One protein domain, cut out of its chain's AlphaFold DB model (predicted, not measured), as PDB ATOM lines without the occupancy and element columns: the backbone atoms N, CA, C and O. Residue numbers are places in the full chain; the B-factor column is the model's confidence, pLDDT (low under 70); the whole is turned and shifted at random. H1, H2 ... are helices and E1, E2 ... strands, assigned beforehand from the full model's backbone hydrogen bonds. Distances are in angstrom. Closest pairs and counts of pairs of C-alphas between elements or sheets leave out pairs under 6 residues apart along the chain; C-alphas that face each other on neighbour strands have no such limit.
ATOM      1  N   THR A  48      44.337  55.427  63.934       76.62
ATOM      2  CA  THR A  48      45.759  55.750  63.741       76.62
ATOM      3  C   THR A  48      46.508  54.689  62.934       76.62
ATOM      4  O   THR A  48      47.667  54.894  62.591       76.62
ATOM      5  N   ARG A  49      45.853  53.561  62.605       81.19
ATOM      6  CA  ARG A  49      46.458  52.384  61.951       81.19
ATOM      7  C   ARG A  49      47.636  51.804  62.736       81.19
ATOM      8  O   ARG A  49      48.515  51.178  62.144       81.19
ATOM      9  N   LYS A  50      47.629  51.984  64.057       76.94
ATOM     10  CA  LYS A  50      48.660  51.493  64.972       76.94
ATOM     11  C   LYS A  50      48.210  50.223  65.690       76.94
ATOM     12  O   LYS A  50      47.014  50.030  65.901       76.94
ATOM     13  N   ALA A  51      49.158  49.372  66.047       77.44
ATOM     14  CA  ALA A  51      48.974  48.190  66.875       77.44
ATOM     15  C   ALA A  51      49.953  48.231  68.053       77.44
ATOM     16  O   ALA A  51      51.084  48.673  67.875       77.44
ATOM     17  N   SER A  52      49.531  47.749  69.216       73.38
ATOM     18  CA  SER A  52      50.347  47.541  70.415       73.38
ATOM     19  C   SER A  52      50.106  46.132  70.961       73.38
ATOM     20  O   SER A  52      49.107  45.479  70.644       73.38
ATOM     21  N   LEU A  53      51.039  45.612  71.755       75.12
ATOM     22  CA  LEU A  53      50.882  44.315  72.414       75.12
ATOM     23  C   LEU A  53      50.162  44.508  73.749       75.12
ATOM     24  O   LEU A  53      50.455  45.451  74.481       75.12
ATOM     25  N   LYS A  54      49.228  43.611  74.072       72.56
ATOM     26  CA  LYS A  54      48.442  43.684  75.307       72.56
ATOM     27  C   LYS A  54      48.670  42.458  76.172       72.56
ATOM     28  O   LYS A  54      48.702  41.339  75.657       72.56
ATOM     29  N   GLU A  55      48.766  42.655  77.483       68.69
ATOM     30  CA  GLU A  55      48.883  41.550  78.430       68.69
ATOM     31  C   GLU A  55      47.699  40.578  78.319       68.69
ATOM     32  O   GLU A  55      46.540  40.991  78.242       68.69
ATOM     33  N   ASN A  56      47.992  39.275  78.297       67.81
ATOM     34  CA  ASN A  56      46.990  38.210  78.241       67.81
ATOM     35  C   ASN A  56      47.595  36.837  78.619       67.81
ATOM     36  O   ASN A  56      48.811  36.667  78.689       67.81
ATOM     37  N   GLU A  57      46.755  35.817  78.806       65.81
ATOM     38  CA  GLU A  57      47.205  34.464  79.177       65.81
ATOM     39  C   GLU A  57      48.068  33.751  78.117       65.81
ATOM     40  O   GLU A  57      48.819  32.840  78.458       65.81
ATOM     41  N   PHE A  58      47.969  34.123  76.837       68.19
ATOM     42  CA  PHE A  58      48.739  33.493  75.759       68.19
ATOM     43  C   PHE A  58      50.185  33.981  75.727       68.19
ATOM     44  O   PHE A  58      51.082  33.181  75.472       68.19
ATOM     45  N   ILE A  59      50.420  35.264  76.024       67.62
ATOM     46  CA  ILE A  59      51.781  35.795  76.137       67.62
ATOM     47  C   ILE A  59      52.464  35.342  77.435       67.62
ATOM     48  O   ILE A  59      53.648  35.048  77.413       67.62
ATOM     49  N   ARG A  60      51.712  35.140  78.529       68.19
ATOM     50  CA  ARG A  60      52.249  34.584  79.790       68.19
ATOM     51  C   ARG A  60      52.762  33.140  79.684       68.19
ATOM     52  O   ARG A  60      53.448  32.675  80.579       68.19
ATOM     53  N   LYS A  61      52.410  32.406  78.622       68.62
ATOM     54  CA  LYS A  61      52.873  31.024  78.373       68.62
ATOM     55  C   LYS A  61      54.057  30.957  77.402       68.62
ATOM     56  O   LYS A  61      54.403  29.869  76.942       68.62
ATOM     57  N   ARG A  62      54.611  32.105  77.006       74.25
ATOM     58  CA  ARG A  62      55.601  32.230  75.934       74.25
ATOM     59  C   ARG A  62      56.902  32.774  76.492       74.25
ATOM     60  O   ARG A  62      56.975  33.940  76.841       74.25
ATOM     61  N   ASP A  63      57.933  31.943  76.444       76.44
ATOM     62  CA  ASP A  63      59.293  32.392  76.724       76.44
ATOM     63  C   ASP A  63      59.873  33.217  75.556       76.44
ATOM     64  O   ASP A  63      60.573  34.199  75.773       76.44
ATOM     65  N   GLN A  64      59.518  32.870  74.310       81.56
ATOM     66  CA  GLN A  64      59.993  33.546  73.099       81.56
ATOM     67  C   GLN A  64      58.868  34.290  72.358       81.56
ATOM     68  O   GLN A  64      57.812  33.717  72.066       81.56
ATOM     69  N   VAL A  65      59.103  35.558  72.006       80.50
ATOM     70  CA  VAL A  65      58.136  36.454  71.344       80.50
ATOM     71  C   VAL A  65      58.796  37.212  70.188       80.50
ATOM     72  O   VAL A  65      59.910  37.706  70.328       80.50
ATOM     73  N   THR A  66      58.092  37.360  69.061       80.06
ATOM     74  CA  THR A  66      58.521  38.204  67.930       80.06
ATOM     75  C   THR A  66      57.515  39.327  67.702       80.06
ATOM     76  O   THR A  66      56.336  39.052  67.474       80.06
ATOM     77  N   LEU A  67      57.974  40.579  67.734       80.00
ATOM     78  CA  LEU A  67      57.173  41.768  67.442       80.00
ATOM     79  C   LEU A  67      57.312  42.135  65.961       80.00
ATOM     80  O   LEU A  67      58.388  42.570  65.552       80.00
ATOM     81  N   PRO A  68      56.265  41.961  65.139       78.44
ATOM     82  CA  PRO A  68      56.338  42.274  63.719       78.44
ATOM     83  C   PRO A  68      56.211  43.781  63.467       78.44
ATOM     84  O   PRO A  68      55.539  44.486  64.213       78.44
ATOM     85  N   ASN A  69      56.739  44.264  62.342       76.25
ATOM     86  CA  ASN A  69      56.544  45.642  61.868       76.25
ATOM     87  C   ASN A  69      55.085  46.044  61.695       76.25
ATOM     88  O   ASN A  69      54.672  47.182  61.919       76.25
ATOM     89  N   LYS A  70      54.285  45.088  61.242       77.62
ATOM     90  CA  LYS A  70      52.862  45.267  61.038       77.62
ATOM     91  C   LYS A  70      52.147  43.959  61.277       77.62
ATOM     92  O   LYS A  70      52.639  42.894  60.910       77.62
ATOM     93  N   ILE A  71      50.943  44.064  61.801       77.19
ATOM     94  CA  ILE A  71      50.000  42.954  61.859       77.19
ATOM     95  C   ILE A  71      48.902  43.182  60.830       77.19
ATOM     96  O   ILE A  71      48.595  44.320  60.456       77.19
ATOM     97  N   ARG A  72      48.311  42.096  60.335       77.25
ATOM     98  CA  ARG A  72      47.181  42.166  59.411       77.25
ATOM     99  C   ARG A  72      45.939  41.697  60.139       77.25
ATOM    100  O   ARG A  72      45.851  40.541  60.513       77.25
ATOM    101  N   TYR A  73      44.956  42.575  60.253       74.38
ATOM    102  CA  TYR A  73      43.665  42.236  60.830       74.38
ATOM    103  C   TYR A  73      42.553  42.596  59.844       74.38
ATOM    104  O   TYR A  73      42.487  43.723  59.345       74.38
ATOM    105  N   LYS A  74      41.712  41.607  59.508       75.00
ATOM    106  CA  LYS A  74      40.630  41.712  58.505       75.00
ATOM    107  C   LYS A  74      41.081  42.344  57.178       75.00
ATOM    108  O   LYS A  74      40.433  43.237  56.641       75.00
ATOM    109  N   GLY A  75      42.229  41.902  56.662       73.38
ATOM    110  CA  GLY A  75      42.785  42.374  55.387       73.38
ATOM    111  C   GLY A  75      43.450  43.755  55.436       73.38
ATOM    112  O   GLY A  75      44.081  44.152  54.460       73.38
ATOM    113  N   VAL A  76      43.386  44.465  56.565       76.00
ATOM    114  CA  VAL A  76      44.015  45.778  56.735       76.00
ATOM    115  C   VAL A  76      45.308  45.646  57.535       76.00
ATOM    116  O   VAL A  76      45.376  44.886  58.499       76.00
ATOM    117  N   SER A  77      46.349  46.367  57.113       78.88
ATOM    118  CA  SER A  77      47.640  46.389  57.809       78.88
ATOM    119  C   SER A  77      47.659  47.475  58.881       78.88
ATOM    120  O   SER A  77      47.282  48.615  58.609       78.88
ATOM    121  N   TYR A  78      48.137  47.115  60.067       79.50
ATOM    122  CA  TYR A  78      48.342  48.004  61.207       79.50
ATOM    123  C   TYR A  78      49.823  48.002  61.546       79.50
ATOM    124  O   TYR A  78      50.379  46.930  61.776       79.50
ATOM    125  N   LYS A  79      50.464  49.172  61.539       77.75
ATOM    126  CA  LYS A  79      51.868  49.296  61.944       77.75
ATOM    127  C   LYS A  79      51.977  49.082  63.441       77.75
ATOM    128  O   LYS A  79      51.178  49.633  64.190       77.75
ATOM    129  N   PHE A  80      52.949  48.297  63.863       72.81
ATOM    130  CA  PHE A  80      53.233  48.132  65.272       72.81
ATOM    131  C   PHE A  80      53.928  49.400  65.763       72.81
ATOM    132  O   PHE A  80      55.018  49.737  65.308       72.81
ATOM    133  N   ASP A  81      53.242  50.150  66.614       65.25
ATOM    134  CA  ASP A  81      53.805  51.314  67.281       65.25
ATOM    135  C   ASP A  81      54.414  50.788  68.575       65.25
ATOM    136  O   ASP A  81      53.726  50.121  69.348       65.25
ATOM    137  N   THR A  82      55.699  51.033  68.801       62.25
ATOM    138  CA  THR A  82      56.321  50.759  70.098       62.25
ATOM    139  C   THR A  82      56.101  51.975  71.003       62.25
ATOM    140  O   THR A  82      56.805  52.966  70.855       62.25
ATOM    141  N   PRO A  83      55.128  51.955  71.932       53.34
ATOM    142  CA  PRO A  83      55.305  52.740  73.147       53.34
ATOM    143  C   PRO A  83      55.175  51.850  74.386       53.34
ATOM    144  O   PRO A  83      54.294  50.994  74.435       53.34
ATOM    145  N   LEU A  84      56.075  52.070  75.357       50.09
ATOM    146  CA  LEU A  84      56.063  51.581  76.747       50.09
ATOM    147  C   LEU A  84      55.194  50.331  76.964       50.09
ATOM    148  O   LEU A  84      54.064  50.410  77.451       50.09
ATOM    149  N   LEU A  85      55.732  49.163  76.606       55.97
ATOM    150  CA  LEU A  85      55.172  47.885  77.030       55.97
ATOM    151  C   LEU A  85      55.416  47.735  78.536       55.97
ATOM    152  O   LEU A  85      56.327  47.034  78.939       55.97
ATOM    153  N   LEU A  86      54.631  48.419  79.372       52.91
ATOM    154  CA  LEU A  86      54.546  48.146  80.811       52.91
ATOM    155  C   LEU A  86      53.765  46.841  80.983       52.91
ATOM    156  O   LEU A  86      52.552  46.830  81.194       52.91
ATOM    157  N   LEU A  87      54.455  45.727  80.754       63.94
ATOM    158  CA  LEU A  87      53.944  44.371  80.937       63.94
ATOM    159  C   LEU A  87      54.575  43.777  82.199       63.94
ATOM    160  O   LEU A  87      55.234  42.739  82.157       63.94
ATOM    161  N   ASP A  88      54.354  44.455  83.326       57.78
ATOM    162  CA  ASP A  88      55.017  44.223  84.619       57.78
ATOM    163  C   ASP A  88      54.782  42.822  85.214       57.78
ATOM    164  O   ASP A  88      55.453  42.427  86.164       57.78
ATOM    165  N   SER A  89      53.835  42.052  84.671       61.28
ATOM    166  CA  SER A  89      53.494  40.690  85.107       61.28
ATOM    167  C   SER A  89      53.690  39.611  84.032       61.28
ATOM    168  O   SER A  89      53.186  38.494  84.180       61.28
ATOM    169  N   VAL A  90      54.404  39.920  82.942       66.69
ATOM    170  CA  VAL A  90      54.669  38.977  81.846       66.69
ATOM    171  C   VAL A  90      56.124  38.509  81.863       66.69
ATOM    172  O   VAL A  90      57.047  39.310  81.742       66.69
ATOM    173  N   GLU A  91      56.311  37.190  81.950       70.25
ATOM    174  CA  GLU A  91      57.627  36.549  81.950       70.25
ATOM    175  C   GLU A  91      58.044  36.138  80.521       70.25
ATOM    176  O   GLU A  91      57.694  35.056  80.055       70.25
ATOM    177  N   ILE A  92      58.746  37.013  79.792       73.69
ATOM    178  CA  ILE A  92      59.331  36.710  78.467       73.69
ATOM    179  C   ILE A  92      60.845  36.641  78.615       73.69
ATOM    180  O   ILE A  92      61.446  37.644  78.984       73.69
ATOM    181  N   GLY A  93      61.468  35.508  78.288       72.56
ATOM    182  CA  GLY A  93      62.925  35.353  78.301       72.56
ATOM    183  C   GLY A  93      63.623  35.811  77.016       72.56
ATOM    184  O   GLY A  93      64.739  36.327  77.096       72.56
ATOM    185  N   HIS A  94      62.991  35.687  75.836       85.75
ATOM    186  CA  HIS A  94      63.566  36.057  74.528       85.75
ATOM    187  C   HIS A  94      62.608  36.876  73.648       85.75
ATOM    188  O   HIS A  94      61.573  36.394  73.193       85.75
ATOM    189  N   LEU A  95      63.002  38.103  73.306       85.00
ATOM    190  CA  LEU A  95      62.269  38.995  72.407       85.00
ATOM    191  C   LEU A  95      63.002  39.228  71.075       85.00
ATOM    192  O   LEU A  95      64.151  39.653  71.063       85.00
ATOM    193  N   THR A  96      62.331  39.041  69.941       85.81
ATOM    194  CA  THR A  96      62.805  39.488  68.617       85.81
ATOM    195  C   THR A  96      61.972  40.680  68.154       85.81
ATOM    196  O   THR A  96      60.745  40.605  68.162       85.81
ATOM    197  N   VAL A  97      62.601  41.775  67.727       85.56
ATOM    198  CA  VAL A  97      61.890  42.979  67.261       85.56
ATOM    199  C   VAL A  97      62.132  43.186  65.773       85.56
ATOM    200  O   VAL A  97      63.250  43.468  65.370       85.56
ATOM    201  N   GLU A  98      61.086  43.092  64.958       83.19
ATOM    202  CA  GLU A  98      61.103  43.341  63.508       83.19
ATOM    203  C   GLU A  98      60.374  44.651  63.155       83.19
ATOM    204  O   GLU A  98      59.858  44.796  62.057       83.19
ATOM    205  N   ALA A  99      60.248  45.602  64.085       79.62
ATOM    206  CA  ALA A  99      59.528  46.858  63.852       79.62
ATOM    207  C   ALA A  99      60.369  47.919  63.132       79.62
ATOM    208  O   ALA A  99      61.565  47.979  63.367       79.62
ATOM    209  N   ASP A 100      59.757  48.802  62.321       80.38
ATOM    210  CA  ASP A 100      60.461  49.905  61.629       80.38
ATOM    211  C   ASP A 100      61.338  50.741  62.597       80.38
ATOM    212  O   ASP A 100      62.437  51.163  62.227       80.38
ATOM    213  N   SER A 101      60.876  50.968  63.834       82.00
ATOM    214  CA  SER A 101      61.598  51.687  64.889       82.00
ATOM    215  C   SER A 101      61.328  51.108  66.281       82.00
ATOM    216  O   SER A 101      60.230  50.628  66.570       82.00
ATOM    217  N   ILE A 102      62.329  51.191  67.158       82.88
ATOM    218  CA  ILE A 102      62.204  50.962  68.602       82.88
ATOM    219  C   ILE A 102      62.292  52.333  69.270       82.88
ATOM    220  O   ILE A 102      63.300  53.015  69.103       82.88
ATOM    221  N   HIS A 103      61.236  52.763  69.957       79.25
ATOM    222  CA  HIS A 103      61.205  54.055  70.644       79.25
ATOM    223  C   HIS A 103      61.895  54.007  72.012       79.25
ATOM    224  O   HIS A 103      62.219  52.936  72.531       79.25
ATOM    225  N   ASP A 104      62.104  55.186  72.592       79.88
ATOM    226  CA  ASP A 104      62.716  55.345  73.906       79.88
ATOM    227  C   ASP A 104      61.938  54.554  74.973       79.88
ATOM    228  O   ASP A 104      60.712  54.414  74.876       79.88
ATOM    229  N   ALA A 105      62.637  54.009  75.973       74.75
ATOM    230  CA  ALA A 105      62.033  53.310  77.120       74.75
ATOM    231  C   ALA A 105      60.987  52.226  76.765       74.75
ATOM    232  O   ALA A 105      60.018  52.015  77.492       74.75
ATOM    233  N   SER A 106      61.135  51.545  75.623       70.62
ATOM    234  CA  SER A 106      60.056  50.714  75.062       70.62
ATOM    235  C   SER A 106      60.116  49.213  75.387       70.62
ATOM    236  O   SER A 106      59.145  48.513  75.092       70.62
ATOM    237  N   LEU A 107      61.203  48.693  75.975       73.75
ATOM    238  CA  LEU A 107      61.427  47.256  76.222       73.75
ATOM    239  C   LEU A 107      61.520  46.937  77.729       73.75
ATOM    240  O   LEU A 107      62.553  46.493  78.227       73.75
ATOM    241  N   VAL A 108      60.420  47.151  78.456       67.44
ATOM    242  CA  VAL A 108      60.331  46.979  79.917       67.44
ATOM    243  C   VAL A 108      59.639  45.652  80.261       67.44
ATOM    244  O   VAL A 108      58.419  45.550  80.225       67.44
ATOM    245  N   PHE A 109      60.410  44.611  80.585       71.50
ATOM    246  CA  PHE A 109      59.883  43.268  80.867       71.50
ATOM    247  C   PHE A 109      60.633  42.626  82.042       71.50
ATOM    248  O   PHE A 109      61.839  42.443  81.913       71.50
ATOM    249  N   PRO A 110      59.980  42.223  83.150       66.56
ATOM    250  CA  PRO A 110      60.643  41.782  84.389       66.56
ATOM    251  C   PRO A 110      61.642  40.615  84.274       66.56
ATOM    252  O   PRO A 110      62.582  40.550  85.065       66.56
ATOM    253  N   THR A 111      61.470  39.713  83.304       72.00
ATOM    254  CA  THR A 111      62.312  38.510  83.127       72.00
ATOM    255  C   THR A 111      63.046  38.478  81.786       72.00
ATOM    256  O   THR A 111      63.448  37.408  81.325       72.00
ATOM    257  N   LEU A 112      63.156  39.617  81.102       75.38
ATOM    258  CA  LEU A 112      63.786  39.657  79.791       75.38
ATOM    259  C   LEU A 112      65.293  39.504  79.924       75.38
ATOM    260  O   LEU A 112      65.965  40.346  80.511       75.38
ATOM    261  N   HIS A 113      65.807  38.428  79.333       79.88
ATOM    262  CA  HIS A 113      67.228  38.099  79.357       79.88
ATOM    263  C   HIS A 113      67.852  38.076  77.966       79.88
ATOM    264  O   HIS A 113      69.069  38.133  77.855       79.88
ATOM    265  N   ARG A 114      67.058  38.014  76.890       87.00
ATOM    266  CA  ARG A 114      67.566  37.986  75.515       87.00
ATOM    267  C   ARG A 114      66.742  38.849  74.571       87.00
ATOM    268  O   ARG A 114      65.525  38.715  74.495       87.00
ATOM    269  N   VAL A 115      67.413  39.662  73.763       87.69
ATOM    270  CA  VAL A 115      66.785  40.506  72.737       87.69
ATOM    271  C   VAL A 115      67.488  40.321  71.403       87.69
ATOM    272  O   VAL A 115      68.705  40.235  71.346       87.69
ATOM    273  N   THR A 116      66.749  40.268  70.303       88.81
ATOM    274  CA  THR A 116      67.301  40.231  68.943       88.81
ATOM    275  C   THR A 116      66.725  41.384  68.130       88.81
ATOM    276  O   THR A 116      65.509  41.474  67.946       88.81
ATOM    277  N   ILE A 117      67.595  42.271  67.639       87.81
ATOM    278  CA  ILE A 117      67.211  43.357  66.727       87.81
ATOM    279  C   ILE A 117      67.081  42.764  65.323       87.81
ATOM    280  O   ILE A 117      68.077  42.409  64.692       87.81
ATOM    281  N   GLY A 118      65.844  42.657  64.849       85.12
ATOM    282  CA  GLY A 118      65.487  42.114  63.546       85.12
ATOM    283  C   GLY A 118      65.963  42.972  62.376       85.12
ATOM    284  O   GLY A 118      66.417  44.109  62.541       85.12
ATOM    285  N   ARG A 119      65.876  42.427  61.159       82.62
ATOM    286  CA  ARG A 119      66.408  43.070  59.940       82.62
ATOM    287  C   ARG A 119      65.585  44.270  59.486       82.62
ATOM    288  O   ARG A 119      66.120  45.125  58.787       82.62
ATOM    289  N   GLU A 120      64.317  44.350  59.874       81.62
ATOM    290  CA  GLU A 120      63.435  45.453  59.472       81.62
ATOM    291  C   GLU A 120      63.640  46.743  60.294       81.62
ATOM    292  O   GLU A 120      63.201  47.811  59.865       81.62
ATOM    293  N   VAL A 121      64.356  46.682  61.427       86.88
ATOM    294  CA  VAL A 121      64.535  47.820  62.351       86.88
ATOM    295  C   VAL A 121      65.448  48.894  61.783       86.88
ATOM    296  O   VAL A 121      66.632  48.645  61.597       86.88
ATOM    297  N   LYS A 122      64.947  50.110  61.566       87.69
ATOM    298  CA  LYS A 122      65.709  51.239  60.997       87.69
ATOM    299  C   LYS A 122      66.183  52.247  62.033       87.69
ATOM    300  O   LYS A 122      67.138  52.973  61.763       87.69
ATOM    301  N   SER A 123      65.550  52.313  63.201       88.81
ATOM    302  CA  SER A 123      66.011  53.184  64.281       88.81
ATOM    303  C   SER A 123      65.748  52.625  65.671       88.81
ATOM    304  O   SER A 123      64.757  51.931  65.880       88.81
ATOM    305  N   VAL A 124      66.617  52.968  66.616       87.81
ATOM    306  CA  VAL A 124      66.551  52.573  68.025       87.81
ATOM    307  C   VAL A 124      66.741  53.819  68.885       87.81
ATOM    308  O   VAL A 124      67.730  54.528  68.701       87.81
ATOM    309  N   GLY A 125      65.774  54.093  69.756       85.38
ATOM    310  CA  GLY A 125      65.745  55.215  70.693       85.38
ATOM    311  C   GLY A 125      66.557  54.980  71.967       85.38
ATOM    312  O   GLY A 125      67.202  53.942  72.110       85.38
ATOM    313  N   ASP A 126      66.528  55.948  72.880       85.19
ATOM    314  CA  ASP A 126      67.319  55.957  74.117       85.19
ATOM    315  C   ASP A 126      66.691  55.107  75.244       85.19
ATOM    316  O   ASP A 126      65.471  54.956  75.342       85.19
ATOM    317  N   PHE A 127      67.525  54.572  76.143       80.50
ATOM    318  CA  PHE A 127      67.103  53.953  77.412       80.50
ATOM    319  C   PHE A 127      66.111  52.789  77.274       80.50
ATOM    320  O   PHE A 127      65.088  52.748  77.951       80.50
ATOM    321  N   LEU A 128      66.381  51.830  76.387       79.44
ATOM    322  CA  LEU A 128      65.403  50.802  76.010       79.44
ATOM    323  C   LEU A 128      64.920  49.898  77.157       79.44
ATOM    324  O   LEU A 128      63.790  49.416  77.083       79.44
ATOM    325  N   PHE A 129      65.760  49.634  78.161       77.25
ATOM    326  CA  PHE A 129      65.564  48.580  79.167       77.25
ATOM    327  C   PHE A 129      65.402  49.126  80.593       77.25
ATOM    328  O   PHE A 129      65.862  50.225  80.898       77.25
ATOM    329  N   HIS A 130      64.782  48.336  81.481       68.75
ATOM    330  CA  HIS A 130      64.606  48.688  82.897       68.75
ATOM    331  C   HIS A 130      65.892  48.502  83.719       68.75
ATOM    332  O   HIS A 130      66.808  47.765  83.337       68.75
ATOM    333  N   SER A 131      65.959  49.147  84.883       59.56
ATOM    334  CA  SER A 131      67.122  49.060  85.761       59.56
ATOM    335  C   SER A 131      67.275  47.681  86.420       59.56
ATOM    336  O   SER A 131      66.318  47.066  86.877       59.56
ATOM    337  N   GLY A 132      68.518  47.181  86.456       62.06
ATOM    338  CA  GLY A 132      68.902  45.973  87.203       62.06
ATOM    339  C   GLY A 132      68.879  44.634  86.448       62.06
ATOM    340  O   GLY A 132      69.306  43.638  87.020       62.06
ATOM    341  N   GLN A 133      68.434  44.584  85.188       69.56
ATOM    342  CA  GLN A 133      68.376  43.337  84.406       69.56
ATOM    343  C   GLN A 133      69.630  43.105  83.564       69.56
ATOM    344  O   GLN A 133      70.088  44.032  82.907       69.56
ATOM    345  N   GLU A 134      70.141  41.869  83.530       78.88
ATOM    346  CA  GLU A 134      71.138  41.450  82.537       78.88
ATOM    347  C   GLU A 134      70.454  40.961  81.250       78.88
ATOM    348  O   GLU A 134      69.623  40.051  81.298       78.88
ATOM    349  N   ILE A 135      70.825  41.549  80.108       83.81
ATOM    350  CA  ILE A 135      70.201  41.306  78.800       83.81
ATOM    351  C   ILE A 135      71.256  40.952  77.753       83.81
ATOM    352  O   ILE A 135      72.085  41.783  77.402       83.81
ATOM    353  N   ASP A 136      71.174  39.762  77.166       86.06
ATOM    354  CA  ASP A 136      71.913  39.377  75.965       86.06
ATOM    355  C   ASP A 136      71.235  39.945  74.707       86.06
ATOM    356  O   ASP A 136      70.195  39.466  74.246       86.06
ATOM    357  N   LEU A 137      71.830  40.978  74.122       87.69
ATOM    358  CA  LEU A 137      71.355  41.660  72.927       87.69
ATOM    359  C   LEU A 137      72.078  41.154  71.676       87.69
ATOM    360  O   LEU A 137      73.275  41.345  71.527       87.69
ATOM    361  N   TYR A 138      71.345  40.599  70.721       87.12
ATOM    362  CA  TYR A 138      71.862  40.129  69.442       87.12
ATOM    363  C   TYR A 138      71.590  41.148  68.330       87.12
ATOM    364  O   TYR A 138      70.437  41.525  68.089       87.12
ATOM    365  N   HIS A 139      72.648  41.569  67.634       84.44
ATOM    366  CA  HIS A 139      72.578  42.559  66.555       84.44
ATOM    367  C   HIS A 139      73.513  42.209  65.385       84.44
ATOM    368  O   HIS A 139      74.671  41.855  65.593       84.44
ATOM    369  N   ASP A 140      73.026  42.344  64.147       82.06
ATOM    370  CA  ASP A 140      73.816  42.146  62.922       82.06
ATOM    371  C   ASP A 140      74.701  43.367  62.618       82.06
ATOM    372  O   ASP A 140      74.208  44.416  62.203       82.06
ATOM    373  N   TRP A 141      76.020  43.212  62.761       75.31
ATOM    374  CA  TRP A 141      77.000  44.299  62.591       75.31
ATOM    375  C   TRP A 141      77.131  44.822  61.164       75.31
ATOM    376  O   TRP A 141      77.604  45.937  60.938       75.31
ATOM    377  N   SER A 142      76.767  44.008  60.173       72.94
ATOM    378  CA  SER A 142      76.871  44.405  58.766       72.94
ATOM    379  C   SER A 142      75.859  45.498  58.400       72.94
ATOM    380  O   SER A 142      76.002  46.164  57.368       72.94
ATOM    381  N   ARG A 143      74.867  45.725  59.269       79.50
ATOM    382  CA  ARG A 143      73.795  46.696  59.082       79.50
ATOM    383  C   ARG A 143      74.274  48.123  59.316       79.50
ATOM    384  O   ARG A 143      74.460  48.575  60.440       79.50
ATOM    385  N   LYS A 144      74.433  48.864  58.218       77.19
ATOM    386  CA  LYS A 144      74.741  50.309  58.224       77.19
ATOM    387  C   LYS A 144      73.501  51.192  58.065       77.19
ATOM    388  O   LYS A 144      73.610  52.413  58.074       77.19
ATOM    389  N   ASP A 145      72.348  50.575  57.855       83.44
ATOM    390  CA  ASP A 145      71.063  51.207  57.568       83.44
ATOM    391  C   ASP A 145      70.262  51.567  58.831       83.44
ATOM    392  O   ASP A 145      69.301  52.331  58.746       83.44
ATOM    393  N   ILE A 146      70.670  51.048  59.993       87.19
ATOM    394  CA  ILE A 146      70.049  51.310  61.292       87.19
ATOM    395  C   ILE A 146      70.676  52.530  61.986       87.19
ATOM    396  O   ILE A 146      71.897  52.692  62.016       87.19
ATOM    397  N   LYS A 147      69.842  53.392  62.575       88.81
ATOM    398  CA  LYS A 147      70.262  54.506  63.439       88.81
ATOM    399  C   LYS A 147      70.016  54.151  64.901       88.81
ATOM    400  O   LYS A 147      68.864  54.025  65.296       88.81
ATOM    401  N   ILE A 148      71.067  54.007  65.696       87.56
ATOM    402  CA  ILE A 148      70.952  53.727  67.132       87.56
ATOM    403  C   ILE A 148      71.309  54.995  67.898       87.56
ATOM    404  O   ILE A 148      72.318  55.627  67.584       87.56
ATOM    405  N   ALA A 149      70.446  55.391  68.829       87.00
ATOM    406  CA  ALA A 149      70.652  56.554  69.675       87.00
ATOM    407  C   ALA A 149      71.843  56.347  70.625       87.00
ATOM    408  O   ALA A 149      72.184  55.217  70.987       87.00
ATOM    409  N   ASP A 150      72.496  57.440  71.015       83.12
ATOM    410  CA  ASP A 150      73.763  57.380  71.749       83.12
ATOM    411  C   ASP A 150      73.629  56.700  73.119       83.12
ATOM    412  O   ASP A 150      74.575  56.046  73.564       83.12
ATOM    413  N   SER A 151      72.449  56.791  73.741       83.25
ATOM    414  CA  SER A 151      72.133  56.221  75.053       83.25
ATOM    415  C   SER A 151      71.135  55.062  74.969       83.25
ATOM    416  O   SER A 151      70.497  54.726  75.968       83.25
ATOM    417  N   ALA A 152      71.003  54.417  73.803       82.56
ATOM    418  CA  ALA A 152      70.048  53.328  73.570       82.56
ATOM    419  C   ALA A 152      70.076  52.237  74.646       82.56
ATOM    420  O   ALA A 152      69.033  51.787  75.121       82.56
ATOM    421  N   PHE A 153      71.265  51.838  75.080       81.25
ATOM    422  CA  PHE A 153      71.467  50.776  76.064       81.25
ATOM    423  C   PHE A 153      72.053  51.303  77.376       81.25
ATOM    424  O   PHE A 153      72.550  50.529  78.192       81.25
ATOM    425  N   PHE A 154      72.024  52.620  77.578       75.94
ATOM    426  CA  PHE A 154      72.467  53.246  78.815       75.94
ATOM    427  C   PHE A 154      71.395  53.092  79.900       75.94
ATOM    428  O   PHE A 154      70.202  53.190  79.619       75.94
ATOM    429  N   ASN A 155      71.806  52.882  81.150       69.88
ATOM    430  CA  ASN A 155      70.883  52.790  82.276       69.88
ATOM    431  C   ASN A 155      70.851  54.119  83.050       69.88
ATOM    432  O   ASN A 155      71.824  54.484  83.714       69.88
ATOM    433  N   VAL A 156      69.717  54.827  82.977       62.28
ATOM    434  CA  VAL A 156      69.523  56.146  83.608       62.28
ATOM    435  C   VAL A 156      69.548  56.063  85.134       62.28
ATOM    436  O   VAL A 156      70.171  56.903  85.779       62.28
ATOM    437  N   ASP A 157      68.925  55.036  85.716       61.91
ATOM    438  CA  ASP A 157      68.709  54.951  87.166       61.91
ATOM    439  C   ASP A 157      69.993  54.628  87.935       61.91
ATOM    440  O   ASP A 157      70.200  55.091  89.055       61.91
ATOM    441  N   THR A 158      70.872  53.820  87.337       60.94
ATOM    442  CA  THR A 158      72.128  53.383  87.975       60.94
ATOM    443  C   THR A 158      73.342  54.177  87.512       60.94
ATOM    444  O   THR A 158      74.434  53.965  88.036       60.94
ATOM    445  N   SER A 159      73.172  55.072  86.530       62.56
ATOM    446  CA  SER A 159      74.281  55.765  85.861       62.56
ATOM    447  C   SER A 159      75.391  54.797  85.415       62.56
ATOM    448  O   SER A 159      76.573  55.136  85.473       62.56
ATOM    449  N   SER A 160      75.022  53.568  85.025       59.97
ATOM    450  CA  SER A 160      75.970  52.486  84.755       59.97
ATOM    451  C   SER A 160      75.856  51.940  83.333       59.97
ATOM    452  O   SER A 160      74.787  51.893  82.720       59.97
ATOM    453  N   VAL A 161      77.012  51.524  82.826       58.88
ATOM    454  CA  VAL A 161      77.212  50.791  81.578       58.88
ATOM    455  C   VAL A 161      77.502  49.351  82.003       58.88
ATOM    456  O   VAL A 161      78.451  49.142  82.756       58.88
ATOM    457  N   GLY A 162      76.690  48.359  81.619       56.59
ATOM    458  CA  GLY A 162      76.945  46.989  82.107       56.59
ATOM    459  C   GLY A 162      75.816  45.972  82.018       56.59
ATOM    460  O   GLY A 162      76.078  44.776  81.970       56.59
ATOM    461  N   ASN A 163      74.571  46.432  81.957       75.19
ATOM    462  CA  ASN A 163      73.406  45.550  82.046       75.19
ATOM    463  C   ASN A 163      73.052  44.852  80.724       75.19
ATOM    464  O   ASN A 163      72.292  43.893  80.711       75.19
ATOM    465  N   VAL A 164      73.605  45.302  79.599       80.19
ATOM    466  CA  VAL A 164      73.319  44.730  78.280       80.19
ATOM    467  C   VAL A 164      74.597  44.131  77.711       80.19
ATOM    468  O   VAL A 164      75.568  44.854  77.527       80.19
ATOM    469  N   LYS A 165      74.596  42.833  77.411       82.06
ATOM    470  CA  LYS A 165      75.668  42.099  76.732       82.06
ATOM    471  C   LYS A 165      75.373  42.028  75.235       82.06
ATOM    472  O   LYS A 165      74.463  41.327  74.810       82.06
ATOM    473  N   LEU A 166      76.118  42.762  74.417       83.56
ATOM    474  CA  LEU A 166      75.956  42.800  72.966       83.56
ATOM    475  C   LEU A 166      76.675  41.624  72.292       83.56
ATOM    476  O   LEU A 166      77.899  41.603  72.196       83.56
ATOM    477  N   HIS A 167      75.901  40.698  71.740       82.75
ATOM    478  CA  HIS A 167      76.337  39.611  70.868       82.75
ATOM    479  C   HIS A 167      76.267  40.044  69.403       82.75
ATOM    480  O   HIS A 167      75.196  40.267  68.830       82.75
ATOM    481  N   VAL A 168      77.433  40.152  68.774       76.38
ATOM    482  CA  VAL A 168      77.575  40.659  67.407       76.38
ATOM    483  C   VAL A 168      77.392  39.525  66.385       76.38
ATOM    484  O   VAL A 168      78.168  38.573  66.357       76.38
ATOM    485  N   GLN A 169      76.379  39.621  65.519       76.00
ATOM    486  CA  GLN A 169      76.050  38.628  64.483       76.00
ATOM    487  C   GLN A 169      76.595  39.016  63.093       76.00
ATOM    488  O   GLN A 169      76.819  40.195  62.812       76.00
ATOM    489  N   ASN A 170      76.781  38.020  62.207       66.75
ATOM    490  CA  ASN A 170      77.264  38.160  60.813       66.75
ATOM    491  C   ASN A 170      78.583  38.939  60.657       66.75
ATOM    492  O   ASN A 170      78.878  39.531  59.616       66.75
ATOM    493  N   TYR A 171      79.408  38.896  61.695       64.75
ATOM    494  CA  TYR A 171      80.758  39.423  61.675       64.75
ATOM    495  C   TYR A 171      81.665  38.531  60.813       64.75
ATOM    496  O   TYR A 171      81.732  37.319  61.002       64.75
ATOM    497  N   THR A 172      82.377  39.123  59.851       56.62
ATOM    498  CA  THR A 172      83.145  38.367  58.841       56.62
ATOM    499  C   THR A 172      84.487  37.822  59.346       56.62
ATOM    500  O   THR A 172      85.257  37.261  58.566       56.62
ATOM    501  N   GLY A 173      84.822  38.035  60.624       50.53
ATOM    502  CA  GLY A 173      86.113  37.647  61.198       50.53
ATOM    503  C   GLY A 173      87.294  38.517  60.750       50.53
ATOM    504  O   GLY A 173      88.416  38.329  61.222       50.53
ATOM    505  N   LYS A 174      87.090  39.486  59.844       55.75
ATOM    506  CA  LYS A 174      88.144  40.420  59.430       55.75
ATOM    507  C   LYS A 174      88.348  41.460  60.528       55.75
ATOM    508  O   LYS A 174      87.479  42.288  60.782       55.75
ATOM    509  N   ARG A 175      89.536  41.463  61.139       51.66
ATOM    510  CA  ARG A 175      89.909  42.353  62.258       51.66
ATOM    511  C   ARG A 175      89.664  43.847  62.001       51.66
ATOM    512  O   ARG A 175      89.248  44.554  62.903       51.66
ATOM    513  N   LYS A 176      89.783  44.302  60.750       52.28
ATOM    514  CA  LYS A 176      89.460  45.678  60.321       52.28
ATOM    515  C   LYS A 176      87.973  46.070  60.399       52.28
ATOM    516  O   LYS A 176      87.667  47.257  60.395       52.28
ATOM    517  N   ASP A 177      87.062  45.097  60.444       51.62
ATOM    518  CA  ASP A 177      85.614  45.329  60.569       51.62
ATOM    519  C   ASP A 177      85.196  45.465  62.048       51.62
ATOM    520  O   ASP A 177      84.122  45.993  62.354       51.62
ATOM    521  N   PHE A 178      86.061  45.015  62.966       56.16
ATOM    522  CA  PHE A 178      85.936  45.228  64.402       56.16
ATOM    523  C   PHE A 178      86.524  46.602  64.708       56.16
ATOM    524  O   PHE A 178      87.731  46.769  64.875       56.16
ATOM    525  N   ASN A 179      85.679  47.631  64.699       56.12
ATOM    526  CA  ASN A 179      86.121  48.959  65.092       56.12
ATOM    527  C   ASN A 179      86.316  48.977  66.614       56.12
ATOM    528  O   ASN A 179      85.405  49.374  67.339       56.12
ATOM    529  N   TYR A 180      87.496  48.544  67.073       53.41
ATOM    530  CA  TYR A 180      87.924  48.543  68.479       53.41
ATOM    531  C   TYR A 180      87.588  49.863  69.188       53.41
ATOM    532  O   TYR A 180      87.203  49.870  70.350       53.41
ATOM    533  N   PHE A 181      87.616  50.979  68.457       47.00
ATOM    534  CA  PHE A 181      87.367  52.301  69.010       47.00
ATOM    535  C   PHE A 181      85.892  52.668  69.196       47.00
ATOM    536  O   PHE A 181      85.590  53.513  70.038       47.00
ATOM    537  N   LYS A 182      84.963  52.024  68.474       54.66
ATOM    538  CA  LYS A 182      83.526  52.096  68.808       54.66
ATOM    539  C   LYS A 182      83.194  51.353  70.105       54.66
ATOM    540  O   LYS A 182      82.090  51.526  70.603       54.66
ATOM    541  N   LEU A 183      84.125  50.533  70.596       54.50
ATOM    542  CA  LEU A 183      83.947  49.586  71.695       54.50
ATOM    543  C   LEU A 183      84.917  49.856  72.862       54.50
ATOM    544  O   LEU A 183      85.084  48.985  73.705       54.50
ATOM    545  N   ASN A 184      85.585  51.019  72.895       48.97
ATOM    546  CA  ASN A 184      86.739  51.300  73.774       48.97
ATOM    547  C   ASN A 184      86.507  51.048  75.267       48.97
ATOM    548  O   ASN A 184      87.443  50.659  75.953       48.97
ATOM    549  N   ASP A 185      85.284  51.226  75.759       56.12
ATOM    550  CA  ASP A 185      84.952  50.977  77.169       56.12
ATOM    551  C   ASP A 185      84.346  49.578  77.363       56.12
ATOM    552  O   ASP A 185      83.472  49.367  78.202       56.12
ATOM    553  N   ASN A 186      84.718  48.638  76.487       62.12
ATOM    554  CA  ASN A 186      83.965  47.424  76.182       62.12
ATOM    555  C   ASN A 186      82.506  47.699  75.825       62.12
ATOM    556  O   ASN A 186      81.728  46.758  75.815       62.12
ATOM    557  N   SER A 187      82.121  48.948  75.550       66.50
ATOM    558  CA  SER A 187      80.727  49.343  75.425       66.50
ATOM    559  C   SER A 187      80.418  50.040  74.108       66.50
ATOM    560  O   SER A 187      81.232  50.790  73.572       66.50
ATOM    561  N   TRP A 188      79.224  49.785  73.583       75.06
ATOM    562  CA  TRP A 188      78.671  50.418  72.394       75.06
ATOM    563  C   TRP A 188      77.256  50.891  72.695       75.06
ATOM    564  O   TRP A 188      76.400  50.078  73.036       75.06
ATOM    565  N   HIS A 189      77.021  52.204  72.613       77.69
ATOM    566  CA  HIS A 189      75.739  52.830  72.966       77.69
ATOM    567  C   HIS A 189      75.189  52.388  74.342       77.69
ATOM    568  O   HIS A 189      73.980  52.291  74.524       77.69
ATOM    569  N   GLY A 190      76.072  52.073  75.303       74.56
ATOM    570  CA  GLY A 190      75.720  51.595  76.650       74.56
ATOM    571  C   GLY A 190      75.743  50.069  76.859       74.56
ATOM    572  O   GLY A 190      75.675  49.620  78.001       74.56
ATOM    573  N   ALA A 191      75.898  49.263  75.800       77.06
ATOM    574  CA  ALA A 191      75.939  47.799  75.890       77.06
ATOM    575  C   ALA A 191      77.373  47.263  75.903       77.06
ATOM    576  O   ALA A 191      78.152  47.617  75.025       77.06
ATOM    577  N   VAL A 192      77.703  46.376  76.843       77.31
ATOM    578  CA  VAL A 192      78.998  45.695  76.931       77.31
ATOM    579  C   VAL A 192      79.112  44.627  75.847       77.31
ATOM    580  O   VAL A 192      78.283  43.732  75.772       77.31
ATOM    581  N   VAL A 193      80.136  44.675  75.005       76.19
ATOM    582  CA  VAL A 193      80.344  43.705  73.927       76.19
ATOM    583  C   VAL A 193      80.740  42.350  74.494       76.19
ATOM    584  O   VAL A 193      81.734  42.234  75.210       76.19
ATOM    585  N   ALA A 194      79.973  41.324  74.140       75.38
ATOM    586  CA  ALA A 194      80.306  39.946  74.438       75.38
ATOM    587  C   ALA A 194      81.397  39.453  73.469       75.38
ATOM    588  O   ALA A 194      81.322  39.733  72.265       75.38
ATOM    589  N   PRO A 195      82.406  38.712  73.957       70.75
ATOM    590  CA  PRO A 195      83.391  38.103  73.080       70.75
ATOM    591  C   PRO A 195      82.727  37.065  72.164       70.75
ATOM    592  O   PRO A 195      81.698  36.474  72.498       70.75
ATOM    593  N   LEU A 196      83.324  36.840  70.992       70.00
ATOM    594  CA  LEU A 196      82.877  35.787  70.078       70.00
ATOM    595  C   LEU A 196      83.039  34.406  70.726       70.00
ATOM    596  O   LEU A 196      83.878  34.209  71.603       70.00
ATOM    597  N   GLU A 197      82.261  33.434  70.257       67.00
ATOM    598  CA  GLU A 197      82.344  32.056  70.738       67.00
ATOM    599  C   GLU A 197      83.779  31.512  70.593       67.00
ATOM    600  O   GLU A 197      84.355  31.519  69.504       67.00
ATOM    601  N   GLY A 198      84.377  31.086  71.713       67.00
ATOM    602  CA  GLY A 198      85.766  30.615  71.782       67.00
ATOM    603  C   GLY A 198      86.834  31.699  71.986       67.00
ATOM    604  O   GLY A 198      88.009  31.353  72.068       67.00
ATOM    605  N   MET A 199      86.455  32.977  72.091       68.00
ATOM    606  CA  MET A 199      87.341  34.097  72.427       68.00
ATOM    607  C   MET A 199      87.106  34.549  73.873       68.00
ATOM    608  O   MET A 199      85.978  34.589  74.364       68.00
ATOM    609  N   THR A 200      88.172  34.925  74.566       73.88
ATOM    610  CA  THR A 200      88.121  35.539  75.896       73.88
ATOM    611  C   THR A 200      88.035  37.063  75.804       73.88
ATOM    612  O   THR A 200      88.433  37.687  74.819       73.88
TER     613      THR A 200
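What this domain is: This is residues 48 to 200 of the 804 residues of an uncharacterized protein of Bacteroidales bacterium Barb6XT (UniProt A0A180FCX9). With little regular structure, the chain winds in stacked turns, with the parallel sheet E2 E5 E6 E7 E8 E9 along one side, the small mixed sheet E1 E4 E3 at one end and H1 near the other. The 153 printed residues, mostly strand by class, hold 46 in named elements: E1 to E8, H1, E9. The whole is compact, radius of gyration of the C-alphas 15.9 A, yet elongated, 49 by 31 by 27 A.

How they stand to each other: In the strongly twisted larger sheet, E7, residues 135 to 140, is parallel to E8, residues 164 to 169, with N 137 and O 165 2.7 A apart. E8, H1, residues 180 to 183, and E9, residues 191 to 193, form a strand-helix-strand unit, parallel strands joined through a helix, with a right-handed crossover. H1, not on the sheet, is too short for an O i to N i+4 pair; its one O i to N i+3 pair is within hydrogen-bond range. E3, residues 70 to 73, and E4, residues 76 to 80, form an antiparallel hairpin, with N 71 and O 78 2.9 A apart.

Where its parts are: E1, residues 50 to 53, begins at C-alpha 50 (48.660, 51.493, 64.972). E2 is residues 64 to 68, E5 94 to 98 and E6 114 to 117. E7 is 16.3 A long and E8 15.3 A. E9 ends at C-alpha 193 (80.344, 43.705, 73.927).

The domain as a whole: The printed part has no cut. The links from E4 through E8 are long. Of the printed residues, 52 are under pLDDT 70, among them 170 to 187.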